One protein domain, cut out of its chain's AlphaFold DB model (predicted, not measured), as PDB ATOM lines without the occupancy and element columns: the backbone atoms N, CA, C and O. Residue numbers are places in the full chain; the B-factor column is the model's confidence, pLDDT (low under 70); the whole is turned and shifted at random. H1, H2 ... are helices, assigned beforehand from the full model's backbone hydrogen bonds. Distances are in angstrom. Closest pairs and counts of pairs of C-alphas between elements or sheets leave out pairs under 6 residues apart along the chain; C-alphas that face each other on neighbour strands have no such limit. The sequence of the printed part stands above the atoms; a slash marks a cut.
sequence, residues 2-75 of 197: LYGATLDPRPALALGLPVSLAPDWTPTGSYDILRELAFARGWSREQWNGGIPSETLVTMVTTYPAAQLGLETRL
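AT A GLANCE: This is residues 2 to 75 of the 197 residues of the protein "Amidohydro_3 domain-containing protein" of Anaerolineae bacterium (UniProt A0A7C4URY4). Three helices follow each other in a curved row, the long H2, then the short H3 and H4, and an extended stretch of the long link before H2, around residues 18 to 22, runs along the inner side of this curve. The short helix H1 and the printed residues before it lie on that inner side too, with H1 away from the other three helices. The printed part has 74 residues with four named helices, H1, H2, H3 and H4 along the chain, and no named strand; its class is all helix, though the helices hold 33 of the 74 residues, under half. The whole is compact, with a radius of gyration of the C-alphas of 12.7 A, and its C-alphas span 35 by 30 by 21 A.

IN THESE COORDINATES: Begin at Leu 2 and read on to Arg 10, where H1 starts with its C-alpha at (250.591, 253.472, 239.721); H1 holds residues 10 to 14 and is 6.0 A long from first to last C-alpha. Pass over residues 15 to 32, which hold no named element, and find C-alpha 33 at (231.548, 250.896, 234.383). From there H2, residues 33 to 48, runs 20.9 A to Trp 48 and is the longest helix. Next come H3, residues 54 to 59, and H4, residues 63 to 68, each 8.8 A long. H4 ends at C-alpha 68, at (240.587, 238.570, 242.328), and the printed part goes on to Leu 75.

HOW THE PARTS SIT: Look first at H2 and H3, which touch; H2 does so with residues 37 to 41 alone. Their closest C-alphas are those of Leu 37 and Leu 57, 6.8 A apart. The two helices stand at a steep tilt of 45 degrees and run opposite ways. Move on to H4: it meets H3 only through their link, and the two are near each other, with 5 pairs of C-alphas within 10 A. H2 and H4 are apart. H1 is apart from H2, H3 and H4. In the backbones of H1, H2, H3 and H4, every O i to N i+4 pair is within hydrogen-bond range.

THE WHOLE: The two C-alphas farthest apart are those of Gly 4 and Thr 73, at 37.2 A, while those of Leu 2 and Leu 75 are 32.1 A apart. The printed part has no cut. The link from H1 to H2, 18 residues, is long, and its C-alphas lie 3 to 19 A from the mean of all C-alphas; the links from H2 to H3 and from H3 to H4 are tight. The mean pLDDT of the printed part is 92.3, and you will find values under 70 at residues 2 to 4.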
ATOM      1  N   LEU A   2     233.947 262.114 250.218       46.69
ATOM      2  CA  LEU A   2     233.951 261.017 251.202       46.69
ATOM      3  C   LEU A   2     235.373 260.578 251.596       46.69
ATOM      4  O   LEU A   2     235.573 260.119 252.712       46.69
ATOM      5  N   TYR A   3     236.366 260.819 250.729       57.81
ATOM      6  CA  TYR A   3     237.775 260.516 250.984       57.81
ATOM      7  C   TYR A   3     238.660 261.718 250.611       57.81
ATOM      8  O   TYR A   3     238.409 262.405 249.616       57.81
ATOM      9  N   GLY A   4     239.649 262.025 251.457       67.88
ATOM     10  CA  GLY A   4     240.484 263.232 251.371       67.88
ATOM     11  C   GLY A   4     241.482 263.257 250.205       67.88
ATOM     12  O   GLY A   4     241.964 264.332 249.857       67.88
ATOM     13  N   ALA A   5     241.760 262.107 249.586       78.31
ATOM     14  CA  ALA A   5     242.616 261.970 248.409       78.31
ATOM     15  C   ALA A   5     242.176 260.772 247.552       78.31
ATOM     16  O   ALA A   5     241.699 259.770 248.086       78.31
ATOM     17  N   THR A   6     242.353 260.879 246.234       82.56
ATOM     18  CA  THR A   6     242.195 259.757 245.295       82.56
ATOM     19  C   THR A   6     243.383 258.807 245.445       82.56
ATOM     20  O   THR A   6     244.524 259.267 245.500       82.56
ATOM     21  N   LEU A   7     243.133 257.495 245.497       88.38
ATOM     22  CA  LEU A   7     244.193 256.483 245.479       88.38
ATOM     23  C   LEU A   7     245.037 256.628 244.202       88.38
ATOM     24  O   LEU A   7     244.488 256.705 243.106       88.38
ATOM     25  N   ASP A   8     246.362 256.621 244.338       93.62
ATOM     26  CA  ASP A   8     247.282 256.482 243.209       93.62
ATOM     27  C   ASP A   8     247.622 254.994 243.006       93.62
ATOM     28  O   ASP A   8     248.359 254.430 243.820       93.62
ATOM     29  N   PRO A   9     247.100 254.328 241.957       95.00
ATOM     30  CA  PRO A   9     247.334 252.907 241.736       95.00
ATOM     31  C   PRO A   9     248.690 252.631 241.071       95.00
ATOM     32  O   PRO A   9     249.117 251.479 241.020       95.00
ATOM     33  N   ARG A  10     249.387 253.653 240.550       96.00
ATOM     34  CA  ARG A  10     250.591 253.472 239.721       96.00
ATOM     35  C   ARG A  10     251.722 252.740 240.453       96.00
ATOM     36  O   ARG A  10     252.308 251.858 239.831       96.00
ATOM     37  N   PRO A  11     252.022 253.010 241.741       96.94
ATOM     38  CA  PRO A  11     253.040 252.248 242.464       96.94
ATOM     39  C   PRO A  11     252.694 250.758 242.592       96.94
ATOM     40  O   PRO A  11     253.569 249.915 242.432       96.94
ATOM     41  N   ALA A  12     251.424 250.423 242.835       96.56
ATOM     42  CA  ALA A  12     250.976 249.034 242.922       96.56
ATOM     43  C   ALA A  12     251.061 248.335 241.557       96.56
ATOM     44  O   ALA A  12     251.620 247.244 241.457       96.56
ATOM     45  N   LEU A  13     250.598 249.004 240.496       96.62
ATOM     46  CA  LEU A  13     250.703 248.511 239.121       96.62
ATOM     47  C   LEU A  13     252.169 248.294 238.705       96.62
ATOM     48  O   LEU A  13     252.485 247.278 238.094       96.62
ATOM     49  N   ALA A  14     253.080 249.195 239.088       95.88
ATOM     50  CA  ALA A  14     254.515 249.064 238.821       95.88
ATOM     51  C   ALA A  14     255.166 247.870 239.545       95.88
ATOM     52  O   ALA A  14     256.181 247.354 239.086       95.88
ATOM     53  N   LEU A  15     254.575 247.414 240.654       97.38
ATOM     54  CA  LEU A  15     254.977 246.205 241.379       97.38
ATOM     55  C   LEU A  15     254.290 244.931 240.854       97.38
ATOM     56  O   LEU A  15     254.485 243.860 241.422       97.38
ATOM     57  N   GLY A  16     253.477 245.028 239.796       95.06
ATOM     58  CA  GLY A  16     252.716 243.900 239.253       95.06
ATOM     59  C   GLY A  16     251.524 243.482 240.117       95.06
ATOM     60  O   GLY A  16     251.005 242.380 239.946       95.06
ATOM     61  N   LEU A  17     251.080 244.331 241.051       96.62
ATOM     62  CA  LEU A  17     249.902 244.056 241.868       96.62
ATOM     63  C   LEU A  17     248.630 244.407 241.077       96.62
ATOM     64  O   LEU A  17     248.502 245.548 240.622       96.62
ATOM     65  N   PRO A  18     247.672 243.471 240.916       95.31
ATOM     66  CA  PRO A  18     246.434 243.749 240.202       95.31
ATOM     67  C   PRO A  18     245.578 244.744 240.991       95.31
ATOM     68  O   PRO A  18     245.266 244.524 242.162       95.31
ATOM     69  N   VAL A  19     245.162 245.822 240.328       97.38
ATOM     70  CA  VAL A  19     244.239 246.828 240.869       97.38
ATOM     71  C   VAL A  19     243.001 246.837 239.987       97.38
ATOM     72  O   VAL A  19     243.136 246.990 238.782       97.38
ATOM     73  N   SER A  20     241.810 246.684 240.558       97.62
ATOM     74  CA  SER A  20     240.561 246.709 239.785       97.62
ATOM     75  C   SER A  20     239.854 248.051 239.910       97.62
ATOM     76  O   SER A  20     240.026 248.765 240.898       97.62
ATOM     77  N   LEU A  21     239.065 248.389 238.895       96.31
ATOM     78  CA  LEU A  21     238.264 249.604 238.821       96.31
ATOM     79  C   LEU A  21     236.779 249.232 238.909       96.31
ATOM     80  O   LEU A  21     236.333 248.294 238.250       96.31
ATOM     81  N   ALA A  22     236.014 249.959 239.720       93.94
ATOM     82  CA  ALA A  22     234.583 249.736 239.895       93.94
ATOM     83  C   ALA A  22     233.869 251.070 240.150       93.94
ATOM     84  O   ALA A  22     234.451 251.938 240.798       93.94
ATOM     85  N   PRO A  23     232.616 251.230 239.688       90.56
ATOM     86  CA  PRO A  23     231.886 252.488 239.800       90.56
ATOM     87  C   PRO A  23     231.469 252.839 241.232       90.56
ATOM     88  O   PRO A  23     231.023 253.957 241.438       90.56
ATOM     89  N   ASP A  24     231.603 251.922 242.201       88.62
ATOM     90  CA  ASP A  24     230.979 252.019 243.530       88.62
ATOM     91  C   ASP A  24     229.435 252.132 243.423       88.62
ATOM     92  O   ASP A  24     228.835 251.780 242.404       88.62
ATOM     93  N   TRP A  25     228.750 252.538 244.489       78.81
ATOM     94  CA  TRP A  25     227.294 252.696 244.531       78.81
ATOM     95  C   TRP A  25     226.775 254.008 243.911       78.81
ATOM     96  O   TRP A  25     227.402 255.066 243.971       78.81
ATOM     97  N   THR A  26     225.550 253.956 243.378       72.88
ATOM     98  CA  THR A  26     224.910 255.023 242.584       72.88
ATOM     99  C   THR A  26     224.854 256.424 243.226       72.88
ATOM    100  O   THR A  26     224.867 257.393 242.475       72.88
ATOM    101  N   PRO A  27     224.767 256.619 244.561       75.69
ATOM    102  CA  PRO A  27     224.732 257.964 245.148       75.69
ATOM    103  C   PRO A  27     226.039 258.761 245.053       75.69
ATOM    104  O   PRO A  27     225.989 259.989 245.003       75.69
ATOM    105  N   THR A  28     227.201 258.101 245.077       75.62
ATOM    106  CA  THR A  28     228.507 258.794 245.107       75.62
ATOM    107  C   THR A  28     229.507 258.292 244.079       75.62
ATOM    108  O   THR A  28     230.569 258.894 243.936       75.62
ATOM    109  N   GLY A  29     229.176 257.197 243.408       83.06
ATOM    110  CA  GLY A  29     229.957 256.558 242.370       83.06
ATOM    111  C   GLY A  29     229.588 256.996 240.955       83.06
ATOM    112  O   GLY A  29     228.739 257.869 240.741       83.06
ATOM    113  N   SER A  30     230.221 256.360 239.973       85.44
ATOM    114  CA  SER A  30     229.818 256.469 238.571       85.44
ATOM    115  C   SER A  30     228.515 255.713 238.315       85.44
ATOM    116  O   SER A  30     228.170 254.759 239.005       85.44
ATOM    117  N   TYR A  31     227.780 256.128 237.282       81.62
ATOM    118  CA  TYR A  31     226.516 255.477 236.927       81.62
ATOM    119  C   TYR A  31     226.714 254.039 236.419       81.62
ATOM    120  O   TYR A  31     225.911 253.155 236.701       81.62
ATOM    121  N   ASP A  32     227.784 253.813 235.658       87.69
ATOM    122  CA  ASP A  32     228.134 252.521 235.077       87.69
ATOM    123  C   ASP A  32     229.659 252.399 234.904       87.69
ATOM    124  O   ASP A  32     230.409 253.366 235.079       87.69
ATOM    125  N   ILE A  33     230.120 251.195 234.552       93.81
ATOM    126  CA  ILE A  33     231.548 250.896 234.383       93.81
ATOM    127  C   ILE A  33     232.196 251.660 233.216       93.81
ATOM    128  O   ILE A  33     233.386 251.961 233.275       93.81
ATOM    129  N   LEU A  34     231.438 252.020 232.171       94.00
ATOM    130  CA  LEU A  34     231.962 252.783 231.034       94.00
ATOM    131  C   LEU A  34     232.248 254.233 231.447       94.00
ATOM    132  O   LEU A  34     233.268 254.809 231.072       94.00
ATOM    133  N   ARG A  35     231.382 254.820 232.281       90.94
ATOM    134  CA  ARG A  35     231.614 256.139 232.886       90.94
ATOM    135  C   ARG A  35     232.797 256.131 233.837       90.94
ATOM    136  O   ARG A  35     233.580 257.079 233.808       90.94
ATOM    137  N   GLU A  36     232.953 255.064 234.610       94.31
ATOM    138  CA  GLU A  36     234.099 254.911 235.504       94.31
ATOM    139  C   GLU A  36     235.420 254.813 234.718       94.31
ATOM    140  O   GLU A  36     236.388 255.496 235.052       94.31
ATOM    141  N   LEU A  37     235.452 254.060 233.611       96.75
ATOM    142  CA  LEU A  37     236.603 254.013 232.699       96.75
ATOM    143  C   LEU A  37     236.945 255.392 232.123       96.75
ATOM    144  O   LEU A  37     238.110 255.801 232.145       96.75
ATOM    145  N   ALA A  38     235.944 256.121 231.624       94.62
ATOM    146  CA  ALA A  38     236.136 257.460 231.076       94.62
ATOM    147  C   ALA A  38     236.682 258.433 232.135       94.62
ATOM    148  O   ALA A  38     237.610 259.198 231.853       94.62
ATOM    149  N   PHE A  39     236.159 258.369 233.364       93.44
ATOM    150  CA  PHE A  39     236.650 259.156 234.493       93.44
ATOM    151  C   PHE A  39     238.105 258.811 234.832       93.44
ATOM    152  O   PHE A  39     238.951 259.705 234.876       93.44
ATOM    153  N   ALA A  40     238.427 257.524 234.992       95.44
ATOM    154  CA  ALA A  40     239.780 257.063 235.293       95.44
ATOM    155  C   ALA A  40     240.786 257.478 234.205       95.44
ATOM    156  O   ALA A  40     241.908 257.892 234.515       95.44
ATOM    157  N   ARG A  41     240.385 257.440 232.925       96.62
ATOM    158  CA  ARG A  41     241.217 257.916 231.812       96.62
ATOM    159  C   ARG A  41     241.451 259.420 231.868       96.62
ATOM    160  O   ARG A  41     242.596 259.844 231.703       96.62
ATOM    161  N   GLY A  42     240.403 260.214 232.097       95.31
ATOM    162  CA  GLY A  42     240.506 261.669 232.251       95.31
ATOM    163  C   GLY A  42     241.434 262.045 233.403       95.31
ATOM    164  O   GLY A  42     242.415 262.760 233.204       95.31
ATOM    165  N   TRP A  43     241.212 261.444 234.573       95.00
ATOM    166  CA  TRP A  43     242.049 261.642 235.753       95.00
ATOM    167  C   TRP A  43     243.514 261.265 235.501       95.00
ATOM    168  O   TRP A  43     244.418 262.031 235.832       95.00
ATOM    169  N   SER A  44     243.767 260.118 234.860       95.94
ATOM    170  CA  SER A  44     245.126 259.694 234.506       95.94
ATOM    171  C   SER A  44     245.822 260.692 233.578       95.94
ATOM    172  O   SER A  44     246.987 261.027 233.797       95.94
ATOM    173  N   ARG A  45     245.123 261.217 232.565       96.06
ATOM    174  CA  ARG A  45     245.671 262.233 231.651       96.06
ATOM    175  C   ARG A  45     246.010 263.530 232.384       96.06
ATOM    176  O   ARG A  45     247.112 264.039 232.213       96.06
ATOM    177  N   GLU A  46     245.099 264.023 233.214       96.12
ATOM    178  CA  GLU A  46     245.230 265.323 233.878       96.12
ATOM    179  C   GLU A  46     246.223 265.314 235.042       96.12
ATOM    180  O   GLU A  46     247.043 266.218 235.166       96.12
ATOM    181  N   GLN A  47     246.157 264.299 235.904       95.50
ATOM    182  CA  GLN A  47     246.917 264.269 237.156       95.50
ATOM    183  C   GLN A  47     248.232 263.500 237.022       95.50
ATOM    184  O   GLN A  47     249.181 263.744 237.768       95.50
ATOM    185  N   TRP A  48     248.298 262.557 236.078       95.19
ATOM    186  CA  TRP A  48     249.399 261.602 235.957       95.19
ATOM    187  C   TRP A  48     250.048 261.586 234.571       95.19
ATOM    188  O   TRP A  48     250.803 260.658 234.282       95.19
ATOM    189  N   ASN A  49     249.771 262.583 233.719       95.62
ATOM    190  CA  ASN A  49     250.292 262.688 232.350       95.62
ATOM    191  C   ASN A  49     250.065 261.407 231.517       95.62
ATOM    192  O   ASN A  49     250.932 260.959 230.771       95.62
ATOM    193  N   GLY A  50     248.912 260.762 231.708       94.50
ATOM    194  CA  GLY A  50     248.557 259.512 231.034       94.50
ATOM    195  C   GLY A  50     249.311 258.283 231.547       94.50
ATOM    196  O   GLY A  50     249.383 257.289 230.833       94.50
ATOM    197  N   GLY A  51     249.853 258.326 232.769       95.56
ATOM    198  CA  GLY A  51     250.677 257.266 233.361       95.56
ATOM    199  C   GLY A  51     249.987 255.919 233.613       95.56
ATOM    200  O   GLY A  51     250.618 255.030 234.174       95.56
ATOM    201  N   ILE A  52     248.717 255.754 233.224       97.31
ATOM    202  CA  ILE A  52     248.043 254.451 233.155       97.31
ATOM    203  C   ILE A  52     247.694 254.170 231.683       97.31
ATOM    204  O   ILE A  52     246.900 254.921 231.099       97.31
ATOM    205  N   PRO A  53     248.268 253.112 231.077       97.06
ATOM    206  CA  PRO A  53     247.953 252.711 229.709       97.06
ATOM    207  C   PRO A  53     246.479 252.338 229.524       97.06
ATOM    208  O   PRO A  53     245.830 251.819 230.433       97.06
ATOM    209  N   SER A  54     245.962 252.557 228.317       97.62
ATOM    210  CA  SER A  54     244.564 252.273 227.968       97.62
ATOM    211  C   SER A  54     244.231 250.786 228.070       97.62
ATOM    212  O   SER A  54     243.195 250.425 228.620       97.62
ATOM    213  N   GLU A  55     245.147 249.918 227.639       97.81
ATOM    214  CA  GLU A  55     245.028 248.474 227.851       97.81
ATOM    215  C   GLU A  55     244.884 248.133 229.334       97.81
ATOM    216  O   GLU A  55     243.947 247.434 229.710       97.81
ATOM    217  N   THR A  56     245.743 248.702 230.188       98.25
ATOM    218  CA  THR A  56     245.684 248.470 231.633       98.25
ATOM    219  C   THR A  56     244.323 248.858 232.196       98.25
ATOM    220  O   THR A  56     243.746 248.059 232.920       98.25
ATOM    221  N   LEU A  57     243.759 250.014 231.827       98.25
ATOM    222  CA  LEU A  57     242.417 250.416 232.275       98.25
ATOM    223  C   LEU A  57     241.339 249.387 231.905       98.25
ATOM    224  O   LEU A  57     240.482 249.080 232.730       98.25
ATOM    225  N   VAL A  58     241.398 248.808 230.703       98.19
ATOM    226  CA  VAL A  58     240.465 247.744 230.301       98.19
ATOM    227  C   VAL A  58     240.720 246.454 231.089       98.19
ATOM    228  O   VAL A  58     239.769 245.809 231.534       98.19
ATOM    229  N   THR A  59     241.977 246.093 231.354       98.25
ATOM    230  CA  THR A  59     242.334 244.955 232.220       98.25
ATOM    231  C   THR A  59     241.800 245.128 233.650       98.25
ATOM    232  O   THR A  59     241.323 244.157 234.242       98.25
ATOM    233  N   MET A  60     241.799 246.359 234.184       98.44
ATOM    234  CA  MET A  60     241.276 246.696 235.520       98.44
ATOM    235  C   MET A  60     239.768 246.442 235.673       98.44
ATOM    236  O   MET A  60     239.288 246.373 236.801       98.44
ATOM    237  N   VAL A  61     239.022 246.280 234.576       97.88
ATOM    238  CA  VAL A  61     237.577 245.984 234.599       97.88
ATOM    239  C   VAL A  61     237.225 244.622 233.991       97.88
ATOM    240  O   VAL A  61     236.049 244.285 233.887       97.88
ATOM    241  N   THR A  62     238.223 243.831 233.584       97.94
ATOM    242  CA  THR A  62     238.025 242.520 232.942       97.94
ATOM    243  C   THR A  62     238.854 241.426 233.616       97.94
ATOM    244  O   THR A  62     238.339 240.680 234.446       97.94
ATOM    245  N   THR A  63     240.143 241.322 233.295       98.12
ATOM    246  CA  THR A  63     241.008 240.215 233.728       98.12
ATOM    247  C   THR A  63     241.370 240.286 235.211       98.12
ATOM    248  O   THR A  63     241.309 239.270 235.901       98.12
ATOM    249  N   TYR A  64     241.717 241.467 235.732       98.25
ATOM    250  CA  TYR A  64     242.070 241.621 237.149       98.25
ATOM    251  C   TYR A  64     240.923 241.284 238.106       98.25
ATOM    252  O   TYR A  64     241.159 240.482 239.014       98.25
ATOM    253  N   PRO A  65     239.691 241.798 237.924       97.88
ATOM    254  CA  PRO A  65     238.597 241.420 238.809       97.88
ATOM    255  C   PRO A  65     238.232 239.937 238.674       97.88
ATOM    256  O   PRO A  65     237.909 239.313 239.680       97.88
ATOM    257  N   ALA A  66     238.354 239.331 237.484       97.88
ATOM    258  CA  ALA A  66     238.148 237.890 237.333       97.88
ATOM    259  C   ALA A  66     239.122 237.081 238.208       97.88
ATOM    260  O   ALA A  66     238.681 236.211 238.953       97.88
ATOM    261  N   ALA A  67     240.417 237.415 238.197       97.25
ATOM    262  CA  ALA A  67     241.415 236.754 239.042       97.25
ATOM    263  C   ALA A  67     241.206 237.006 240.541       97.25
ATOM    264  O   ALA A  67     241.321 236.094 241.353       97.25
ATOM    265  N   GLN A  68     240.850 238.230 240.925       97.81
ATOM    266  CA  GLN A  68     240.587 238.570 242.328       97.81
ATOM    267  C   GLN A  68     239.351 237.855 242.894       97.81
ATOM    268  O   GLN A  68     239.268 237.649 244.103       97.81
ATOM    269  N   LEU A  69     238.410 237.466 242.031       97.31
ATOM    270  CA  LEU A  69     237.212 236.703 242.389       97.31
ATOM    271  C   LEU A  69     237.390 235.179 242.249       97.31
ATOM    272  O   LEU A  69     236.444 234.443 242.525       97.31
ATOM    273  N   GLY A  70     238.565 234.689 241.830       97.50
ATOM    274  CA  GLY A  70     238.810 233.259 241.590       97.50
ATOM    275  C   GLY A  70     238.091 232.704 240.352       97.50
ATOM    276  O   GLY A  70     237.702 231.536 240.320       97.50
ATOM    277  N   LEU A  71     237.834 233.558 239.359       97.62
ATOM    278  CA  LEU A  71     237.107 233.260 238.120       97.62
ATOM    279  C   LEU A  71     238.001 233.348 236.872       97.62
ATOM    280  O   LEU A  71     237.498 233.263 235.752       97.62
ATOM    281  N   GLU A  72     239.316 233.486 237.027       96.81
ATOM    282  CA  GLU A  72     240.290 233.669 235.941       96.81
ATOM    283  C   GLU A  72     240.358 232.510 234.945       96.81
ATOM    284  O   GLU A  72     240.835 232.689 233.832       96.81
ATOM    285  N   THR A  73     239.873 231.325 235.318       97.19
ATOM    286  CA  THR A  73     239.787 230.157 234.423       97.19
ATOM    287  C   THR A  73     238.469 230.089 233.648       97.19
ATOM    288  O   THR A  73     238.244 229.155 232.878       97.19
ATOM    289  N   ARG A  74     237.562 231.046 233.877       97.44
ATOM    290  CA  ARG A  74     236.192 231.054 233.348       97.44
ATOM    291  C   ARG A  74     235.817 232.367 232.668       97.44
ATOM    292  O   ARG A  74     234.997 232.327 231.753       97.44
ATOM    293  N   LEU A  75     236.363 233.496 233.126       96.88
ATOM    294  CA  LEU A  75     235.967 234.860 232.761       96.88
ATOM    295  C   LEU A  75     237.172 235.802 232.622       96.88
ATOM    296  O   LEU A  75     238.296 235.472 232.986       96.88
TER     297      LEU A  75